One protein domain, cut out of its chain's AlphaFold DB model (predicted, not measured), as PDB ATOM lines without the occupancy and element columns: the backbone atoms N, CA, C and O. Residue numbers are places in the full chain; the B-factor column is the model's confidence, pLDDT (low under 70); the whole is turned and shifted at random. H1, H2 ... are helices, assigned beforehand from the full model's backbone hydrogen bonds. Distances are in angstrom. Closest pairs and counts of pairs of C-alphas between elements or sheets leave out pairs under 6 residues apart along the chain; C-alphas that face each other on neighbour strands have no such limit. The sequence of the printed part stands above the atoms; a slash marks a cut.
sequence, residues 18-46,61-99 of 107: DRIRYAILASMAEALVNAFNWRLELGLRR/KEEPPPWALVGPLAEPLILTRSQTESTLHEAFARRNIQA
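AT A GLANCE: This is residues 18 to 46 and 61 to 99 of the 107 residues of an uncharacterized protein of Coccidioides immitis (strain RS) (UniProt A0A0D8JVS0). One long straight helix, H1, makes the long axis of a flat shape, and the short helix H2 packs on residues 24 to 31 of H1. The unnamed stretch of residues 61 to 89 runs back beside H1 toward its first end and then makes a wide loop to H2, after which residues 94 to 99 fold back. The printed part has 68 residues with two named helices, H1 then H2, and no named strand; the class is all helix, though only 28 residues are in named elements. It is only just compact, close to loose, with a radius of gyration of the C-alphas of 13.1 A and spans of 39 by 31 by 14 A.

IN THESE COORDINATES: Find C-alpha 18 at (16.595, 103.761, -61.336); from there H1, residues 18 to 41, runs 34.2 A to C-alpha 41 at (0.932, 114.619, -89.742). Past the cut and the long unnamed stretch, look for H2, residues 90 to 93, which ends with C-alpha 93 at (16.900, 100.377, -79.344).

HOW THE PARTS SIT: Look at Ser 27 and Ala 91, where H1 and H2 touch: their C-alphas, the closest of the two helices, are 4.8 A apart. H1 touches H2 with residues 24 to 31 alone, and the centres are 9.0 A apart. Outside the helices, residues 77 to 78 pair with residues 97 to 98, parallel. In H1 every O i to N i+4 pair is within hydrogen-bond range; H2 is too short for such a pair, but its one O i to N i+3 pair is within range.

THE WHOLE: The C-alphas of Gly 43 and Glu 75, the two farthest apart, are 39.5 A apart. Residues 47 to 60 are not printed, and C-alphas 46 and 61 are 12.9 A apart across this cut, which lies in the link from H1 to H2. The mean pLDDT of the printed part is 88.4; look for values under 70 at residues 82 to 86.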
ATOM      1  N   ASP A  18      17.181 102.596 -60.698       78.38
ATOM      2  CA  ASP A  18      16.595 103.761 -61.336       78.38
ATOM      3  C   ASP A  18      17.062 103.958 -62.767       78.38
ATOM      4  O   ASP A  18      16.268 104.396 -63.592       78.38
ATOM      5  N   ARG A  19      18.290 103.567 -63.130       87.81
ATOM      6  CA  ARG A  19      18.738 103.731 -64.520       87.81
ATOM      7  C   ARG A  19      17.886 102.911 -65.489       87.81
ATOM      8  O   ARG A  19      17.488 103.440 -66.520       87.81
ATOM      9  N   ILE A  20      17.574 101.658 -65.153       91.38
ATOM     10  CA  ILE A  20      16.688 100.815 -65.970       91.38
ATOM     11  C   ILE A  20      15.305 101.463 -66.090       91.38
ATOM     12  O   ILE A  20      14.793 101.620 -67.196       91.38
ATOM     13  N   ARG A  21      14.724 101.906 -64.967       91.00
ATOM     14  CA  ARG A  21      13.417 102.579 -64.956       91.00
ATOM     15  C   ARG A  21      13.413 103.833 -65.821       91.00
ATOM     16  O   ARG A  21      12.542 103.975 -66.672       91.00
ATOM     17  N   TYR A  22      14.389 104.718 -65.649       91.94
ATOM     18  CA  TYR A  22      14.491 105.947 -66.431       91.94
ATOM     19  C   TYR A  22      14.788 105.669 -67.903       91.94
ATOM     20  O   TYR A  22      14.269 106.384 -68.752       91.94
ATOM     21  N   ALA A  23      15.541 104.616 -68.234       93.88
ATOM     22  CA  ALA A  23      15.748 104.215 -69.622       93.88
ATOM     23  C   ALA A  23      14.438 103.750 -70.276       93.88
ATOM     24  O   ALA A  23      14.146 104.147 -71.405       93.88
ATOM     25  N   ILE A  24      13.616 102.972 -69.563       92.94
ATOM     26  CA  ILE A  24      12.282 102.566 -70.031       92.94
ATOM     27  C   ILE A  24      11.379 103.794 -70.186       92.94
ATOM     28  O   ILE A  24      10.815 104.000 -71.258       92.94
ATOM     29  N   LEU A  25      11.274 104.639 -69.156       93.62
ATOM     30  CA  LEU A  25      10.416 105.829 -69.177       93.62
ATOM     31  C   LEU A  25      10.827 106.817 -70.274       93.62
ATOM     32  O   LEU A  25       9.962 107.347 -70.966       93.62
ATOM     33  N   ALA A  26      12.127 107.039 -70.471       95.06
ATOM     34  CA  ALA A  26      12.634 107.892 -71.538       95.06
ATOM     35  C   ALA A  26      12.314 107.315 -72.927       95.06
ATOM     36  O   ALA A  26      11.850 108.048 -73.797       95.06
ATOM     37  N   SER A  27      12.479 105.999 -73.111       95.06
ATOM     38  CA  SER A  27      12.106 105.315 -74.362       95.06
ATOM     39  C   SER A  27      10.604 105.417 -74.642       95.06
ATOM     40  O   SER A  27      10.201 105.657 -75.777       95.06
ATOM     41  N   MET A  28       9.766 105.272 -73.609       93.69
ATOM     42  CA  MET A  28       8.316 105.437 -73.724       93.69
ATOM     43  C   MET A  28       7.931 106.877 -74.065       93.69
ATOM     44  O   MET A  28       7.078 107.078 -74.923       93.69
ATOM     45  N   ALA A  29       8.550 107.872 -73.425       94.62
ATOM     46  CA  ALA A  29       8.291 109.281 -73.710       94.62
ATOM     47  C   ALA A  29       8.624 109.630 -75.169       94.62
ATOM     48  O   ALA A  29       7.812 110.246 -75.851       94.62
ATOM     49  N   GLU A  30       9.772 109.172 -75.673       95.00
ATOM     50  CA  GLU A  30      10.160 109.343 -77.080       95.00
ATOM     51  C   GLU A  30       9.223 108.601 -78.043       95.00
ATOM     52  O   GLU A  30       8.793 109.170 -79.042       95.00
ATOM     53  N   ALA A  31       8.847 107.355 -77.735       93.62
ATOM     54  CA  ALA A  31       7.896 106.605 -78.556       93.62
ATOM     55  C   ALA A  31       6.520 107.294 -78.613       93.62
ATOM     56  O   ALA A  31       5.915 107.382 -79.679       93.62
ATOM     57  N   LEU A  32       6.041 107.834 -77.491       93.12
ATOM     58  CA  LEU A  32       4.801 108.608 -77.448       93.12
ATOM     59  C   LEU A  32       4.905 109.891 -78.274       93.12
ATOM     60  O   LEU A  32       3.975 110.204 -79.009       93.12
ATOM     61  N   VAL A  33       6.027 110.609 -78.201       93.69
ATOM     62  CA  VAL A  33       6.269 111.794 -79.036       93.69
ATOM     63  C   VAL A  33       6.235 111.438 -80.522       93.69
ATOM     64  O   VAL A  33       5.534 112.104 -81.280       93.69
ATOM     65  N   ASN A  34       6.900 110.353 -80.934       92.12
ATOM     66  CA  ASN A  34       6.839 109.863 -82.315       92.12
ATOM     67  C   ASN A  34       5.390 109.564 -82.737       92.12
ATOM     68  O   ASN A  34       4.953 109.994 -83.804       92.12
ATOM     69  N   ALA A  35       4.619 108.883 -81.884       91.25
ATOM     70  CA  ALA A  35       3.219 108.571 -82.155       91.25
ATOM     71  C   ALA A  35       2.327 109.820 -82.247       91.25
ATOM     72  O   ALA A  35       1.482 109.911 -83.139       91.25
ATOM     73  N   PHE A  36       2.497 110.791 -81.346       90.44
ATOM     74  CA  PHE A  36       1.746 112.045 -81.389       90.44
ATOM     75  C   PHE A  36       2.091 112.859 -82.630       90.44
ATOM     76  O   PHE A  36       1.180 113.330 -83.305       90.44
ATOM     77  N   ASN A  37       3.373 112.972 -82.972       91.38
ATOM     78  CA  ASN A  37       3.800 113.686 -84.170       91.38
ATOM     79  C   ASN A  37       3.249 113.032 -85.437       91.38
ATOM     80  O   ASN A  37       2.678 113.734 -86.262       91.38
ATOM     81  N   TRP A  38       3.285 111.701 -85.543       89.81
ATOM     82  CA  TRP A  38       2.649 110.989 -86.655       89.81
ATOM     83  C   TRP A  38       1.141 111.276 -86.755       89.81
ATOM     84  O   TRP A  38       0.610 111.516 -87.836       89.81
ATOM     85  N   ARG A  39       0.430 111.329 -85.623       89.56
ATOM     86  CA  ARG A  39      -0.989 111.726 -85.612       89.56
ATOM     87  C   ARG A  39      -1.190 113.163 -86.089       89.56
ATOM     88  O   ARG A  39      -2.145 113.422 -86.819       89.56
ATOM     89  N   LEU A  40      -0.305 114.081 -85.709       89.38
ATOM     90  CA  LEU A  40      -0.364 115.464 -86.170       89.38
ATOM     91  C   LEU A  40      -0.145 115.568 -87.692       89.38
ATOM     92  O   LEU A  40      -0.837 116.369 -88.322       89.38
ATOM     93  N   GLU A  41       0.724 114.734 -88.280       89.81
ATOM     94  CA  GLU A  41       0.932 114.619 -89.742       89.81
ATOM     95  C   GLU A  41      -0.341 114.189 -90.476       89.81
ATOM     96  O   GLU A  41      -0.607 114.662 -91.581       89.81
ATOM     97  N   LEU A  42      -1.164 113.360 -89.828       88.38
ATOM     98  CA  LEU A  42      -2.479 112.933 -90.313       88.38
ATOM     99  C   LEU A  42      -3.598 113.959 -90.058       88.38
ATOM    100  O   LEU A  42      -4.764 113.657 -90.297       88.38
ATOM    101  N   GLY A  43      -3.279 115.147 -89.531       88.50
ATOM    102  CA  GLY A  43      -4.270 116.178 -89.202       88.50
ATOM    103  C   GLY A  43      -5.063 115.893 -87.921       88.50
ATOM    104  O   GLY A  43      -5.944 116.670 -87.559       88.50
ATOM    105  N   LEU A  44      -4.752 114.818 -87.187       88.56
ATOM    106  CA  LEU A  44      -5.419 114.490 -85.926       88.56
ATOM    107  C   LEU A  44      -4.891 115.395 -84.810       88.56
ATOM    108  O   LEU A  44      -3.683 115.547 -84.630       88.56
ATOM    109  N   ARG A  45      -5.794 115.992 -84.030       85.81
ATOM    110  CA  ARG A  45      -5.463 116.924 -82.942       85.81
ATOM    111  C   ARG A  45      -5.941 116.390 -81.588       85.81
ATOM    112  O   ARG A  45      -6.707 115.427 -81.490       85.81
ATOM    113  N   ARG A  46      -5.464 117.016 -80.507       82.19
ATOM    114  CA  ARG A  46      -5.913 116.706 -79.139       82.19
ATOM    115  C   ARG A  46      -7.413 116.993 -79.012       82.19
ATOM    116  O   ARG A  46      -7.904 117.959 -79.580       82.19
ATOM    117  N   LYS A  61       5.752 120.350 -83.721       90.50
ATOM    118  CA  LYS A  61       6.096 118.993 -83.290       90.50
ATOM    119  C   LYS A  61       6.261 118.959 -81.772       90.50
ATOM    120  O   LYS A  61       6.852 119.857 -81.179       90.50
ATOM    121  N   GLU A  62       5.747 117.903 -81.162       92.44
ATOM    122  CA  GLU A  62       6.035 117.558 -79.778       92.44
ATOM    123  C   GLU A  62       7.506 117.142 -79.663       92.44
ATOM    124  O   GLU A  62       8.054 116.491 -80.560       92.44
ATOM    125  N   GLU A  63       8.130 117.485 -78.540       95.19
ATOM    126  CA  GLU A  63       9.505 117.111 -78.217       95.19
ATOM    127  C   GLU A  63       9.541 116.245 -76.950       95.19
ATOM    128  O   GLU A  63       8.704 116.413 -76.055       95.19
ATOM    129  N   PRO A  64      10.507 115.315 -76.827       93.06
ATOM    130  CA  PRO A  64      10.699 114.572 -75.591       93.06
ATOM    131  C   PRO A  64      10.999 115.522 -74.425       93.06
ATOM    132  O   PRO A  64      11.705 116.518 -74.595       93.06
ATOM    133  N   PRO A  65      10.517 115.218 -73.210       91.19
ATOM    134  CA  PRO A  65      10.794 116.063 -72.063       91.19
ATOM    135  C   PRO A  65      12.305 116.069 -71.752       91.19
ATOM    136  O   PRO A  65      12.952 115.030 -71.900       91.19
ATOM    137  N   PRO A  66      12.880 117.175 -71.233       90.94
ATOM    138  CA  PRO A  66      14.331 117.294 -71.027       90.94
ATOM    139  C   PRO A  66      14.965 116.190 -70.166       90.94
ATOM    140  O   PRO A  66      16.142 115.876 -70.321       90.94
ATOM    141  N   TRP A  67      14.197 115.569 -69.263       89.69
ATOM    142  CA  TRP A  67      14.679 114.471 -68.419       89.69
ATOM    143  C   TRP A  67      14.879 113.150 -69.182       89.69
ATOM    144  O   TRP A  67      15.559 112.261 -68.675       89.69
ATOM    145  N   ALA A  68      14.332 113.004 -70.394       92.38
ATOM    146  CA  ALA A  68      14.452 111.790 -71.203       92.38
ATOM    147  C   ALA A  68      15.871 111.572 -71.775       92.38
ATOM    148  O   ALA A  68      16.127 110.575 -72.452       92.38
ATOM    149  N   LEU A  69      16.828 112.454 -71.469       88.88
ATOM    150  CA  LEU A  69      18.241 112.333 -71.830       88.88
ATOM    151  C   LEU A  69      18.950 111.252 -70.992       88.88
ATOM    152  O   LEU A  69      19.784 111.525 -70.132       88.88
ATOM    153  N   VAL A  70      18.604 109.994 -71.259       91.12
ATOM    154  CA  VAL A  70      19.150 108.802 -70.600       91.12
ATOM    155  C   VAL A  70      19.927 107.984 -71.626       91.12
ATOM    156  O   VAL A  70      19.367 107.587 -72.646       91.12
ATOM    157  N   GLY A  71      21.211 107.736 -71.352       90.88
ATOM    158  CA  GLY A  71      22.079 106.911 -72.201       90.88
ATOM    159  C   GLY A  71      21.735 105.412 -72.172       90.88
ATOM    160  O   GLY A  71      20.854 104.991 -71.417       90.88
ATOM    161  N   PRO A  72      22.435 104.589 -72.972       94.69
ATOM    162  CA  PRO A  72      22.158 103.161 -73.066       94.69
ATOM    163  C   PRO A  72      22.485 102.378 -71.795       94.69
ATOM    164  O   PRO A  72      23.362 102.749 -71.006       94.69
ATOM    165  N   LEU A  73      21.763 101.271 -71.610       93.56
ATOM    166  CA  LEU A  73      22.035 100.286 -70.570       93.56
ATOM    167  C   LEU A  73      23.293  99.479 -70.911       93.56
ATOM    168  O   LEU A  73      23.560  99.197 -72.079       93.56
ATOM    169  N   ALA A  74      24.050  99.108 -69.874       92.12
ATOM    170  CA  ALA A  74      25.262  98.303 -70.021       92.12
ATOM    171  C   ALA A  74      24.955  96.919 -70.612       92.12
ATOM    172  O   ALA A  74      25.629  96.491 -71.540       92.12
ATOM    173  N   GLU A  75      23.893  96.278 -70.123       92.00
ATOM    174  CA  GLU A  75      23.413  94.985 -70.607       92.00
ATOM    175  C   GLU A  75      22.084  95.146 -71.358       92.00
ATOM    176  O   GLU A  75      21.296  96.037 -71.009       92.00
ATOM    177  N   PRO A  76      21.810  94.304 -72.374       92.62
ATOM    178  CA  PRO A  76      20.568  94.375 -73.125       92.62
ATOM    179  C   PRO A  76      19.370  94.015 -72.243       92.62
ATOM    180  O   PRO A  76      19.342  92.965 -71.599       92.62
ATOM    181  N   LEU A  77      18.343  94.864 -72.262       92.50
ATOM    182  CA  LEU A  77      17.064  94.582 -71.615       92.50
ATOM    183  C   LEU A  77      16.059  94.083 -72.653       92.50
ATOM    184  O   LEU A  77      15.677  94.823 -73.556       92.50
ATOM    185  N   ILE A  78      15.597  92.845 -72.506       91.19
ATOM    186  CA  ILE A  78      14.662  92.216 -73.444       91.19
ATOM    187  C   ILE A  78      13.249  92.273 -72.864       91.19
ATOM    188  O   ILE A  78      12.967  91.639 -71.849       91.19
ATOM    189  N   LEU A  79      12.367  93.042 -73.505       87.19
ATOM    190  CA  LEU A  79      10.955  93.203 -73.129       87.19
ATOM    191  C   LEU A  79       9.986  92.618 -74.169       87.19
ATOM    192  O   LEU A  79       8.779  92.609 -73.944       87.19
ATOM    193  N   THR A  80      10.490  92.118 -75.297       83.25
ATOM    194  CA  THR A  80       9.694  91.399 -76.301       83.25
ATOM    195  C   THR A  80       9.302  90.014 -75.798       83.25
ATOM    196  O   THR A  80      10.136  89.297 -75.239       83.25
ATOM    197  N   ARG A  81       8.060  89.585 -76.052       71.06
ATOM    198  CA  ARG A  81       7.582  88.247 -75.664       71.06
ATOM    199  C   ARG A  81       7.992  87.163 -76.672       71.06
ATOM    200  O   ARG A  81       8.055  85.991 -76.313       71.06
ATOM    201  N   SER A  82       8.279  87.538 -77.920       67.75
ATOM    202  CA  SER A  82       8.735  86.634 -78.983       67.75
ATOM    203  C   SER A  82       9.779  87.309 -79.872       67.75
ATOM    204  O   SER A  82       9.652  88.492 -80.179       67.75
ATOM    205  N   GLN A  83      10.745  86.534 -80.377       57.84
ATOM    206  CA  GLN A  83      11.698  86.969 -81.416       57.84
ATOM    207  C   GLN A  83      11.005  87.382 -82.731       57.84
ATOM    208  O   GLN A  83      11.636  87.950 -83.615       57.84
ATOM    209  N   THR A  84       9.709  87.085 -82.870       57.84
ATOM    210  CA  THR A  84       8.878  87.422 -84.031       57.84
ATOM    211  C   THR A  84       8.111  88.742 -83.889       57.84
ATOM    212  O   THR A  84       7.325  89.057 -84.780       57.84
ATOM    213  N   GLU A  85       8.262  89.495 -82.788       63.03
ATOM    214  CA  GLU A  85       7.709  90.856 -82.705       63.03
ATOM    215  C   GLU A  85       8.419  91.735 -83.741       63.03
ATOM    216  O   GLU A  85       9.583  92.101 -83.596       63.03
ATOM    217  N   SER A  86       7.725  91.991 -84.847       60.09
ATOM    218  CA  SER A  86       8.345  92.255 -86.147       60.09
ATOM    219  C   SER A  86       8.960  93.641 -86.318       60.09
ATOM    220  O   SER A  86       9.506  93.915 -87.380       60.09
ATOM    221  N   THR A  87       8.939  94.511 -85.310       72.81
ATOM    222  CA  THR A  87       9.663  95.791 -85.360       72.81
ATOM    223  C   THR A  87      10.037  96.271 -83.958       72.81
ATOM    224  O   THR A  87       9.192  96.709 -83.177       72.81
ATOM    225  N   LEU A  88      11.332  96.207 -83.639       82.88
ATOM    226  CA  LEU A  88      11.884  96.940 -82.502       82.88
ATOM    227  C   LEU A  88      11.762  98.438 -82.785       82.88
ATOM    228  O   LEU A  88      12.082  98.888 -83.885       82.88
ATOM    229  N   HIS A  89      11.312  99.209 -81.802       88.88
ATOM    230  CA  HIS A  89      11.159 100.648 -81.977       88.88
ATOM    231  C   HIS A  89      12.452 101.384 -81.601       88.88
ATOM    232  O   HIS A  89      13.064 101.114 -80.564       88.88
ATOM    233  N   GLU A  90      12.860 102.349 -82.429       92.12
ATOM    234  CA  GLU A  90      14.146 103.052 -82.306       92.12
ATOM    235  C   GLU A  90      14.362 103.705 -80.931       92.12
ATOM    236  O   GLU A  90      15.463 103.641 -80.385       92.12
ATOM    237  N   ALA A  91      13.301 104.254 -80.330       93.25
ATOM    238  CA  ALA A  91      13.356 104.896 -79.015       93.25
ATOM    239  C   ALA A  91      13.862 103.951 -77.911       93.25
ATOM    240  O   ALA A  91      14.555 104.379 -76.988       93.25
ATOM    241  N   PHE A  92      13.557 102.654 -78.028       94.06
ATOM    242  CA  PHE A  92      14.029 101.618 -77.108       94.06
ATOM    243  C   PHE A  92      15.414 101.107 -77.517       94.06
ATOM    244  O   PHE A  92      16.310 100.990 -76.674       94.06
ATOM    245  N   ALA A  93      15.632 100.884 -78.818       93.06
ATOM    246  CA  ALA A  93      16.900 100.377 -79.344       93.06
ATOM    247  C   ALA A  93      18.091 101.288 -78.990       93.06
ATOM    248  O   ALA A  93      19.152 100.796 -78.602       93.06
ATOM    249  N   ARG A  94      17.900 102.617 -79.014       93.25
ATOM    250  CA  ARG A  94      18.919 103.608 -78.607       93.25
ATOM    251  C   ARG A  94      19.417 103.425 -77.172       93.25
ATOM    252  O   ARG A  94      20.495 103.914 -76.846       93.25
ATOM    253  N   ARG A  95      18.655 102.728 -76.322       94.94
ATOM    254  CA  ARG A  95      19.000 102.480 -74.918       94.94
ATOM    255  C   ARG A  95      19.394 101.035 -74.615       94.94
ATOM    256  O   ARG A  95      19.474 100.676 -73.445       94.94
ATOM    257  N   ASN A  96      19.691 100.235 -75.644       95.19
ATOM    258  CA  ASN A  96      19.955  98.798 -75.521       95.19
ATOM    259  C   ASN A  96      18.741  98.025 -74.958       95.19
ATOM    260  O   ASN A  96      18.882  97.049 -74.223       95.19
ATOM    261  N   ILE A  97      17.527  98.492 -75.276       93.94
ATOM    262  CA  ILE A  97      16.270  97.846 -74.891       93.94
ATOM    263  C   ILE A  97      15.630  97.240 -76.142       93.94
ATOM    264  O   ILE A  97      15.352  97.939 -77.116       93.94
ATOM    265  N   GLN A  98      15.362  95.938 -76.109       92.38
ATOM    266  CA  GLN A  98      14.597  95.244 -77.137       92.38
ATOM    267  C   GLN A  98      13.121  95.276 -76.745       92.38
ATOM    268  O   GLN A  98      12.670  94.496 -75.906       92.38
ATOM    269  N   ALA A  99      12.377  96.208 -77.332       89.50
ATOM    270  CA  ALA A  99      10.935  96.326 -77.175       89.50
ATOM    271  C   ALA A  99      10.295  96.791 -78.490       89.50
ATOM    272  O   ALA A  99      10.889  97.569 -79.244       89.50
TER     273      ALA A  99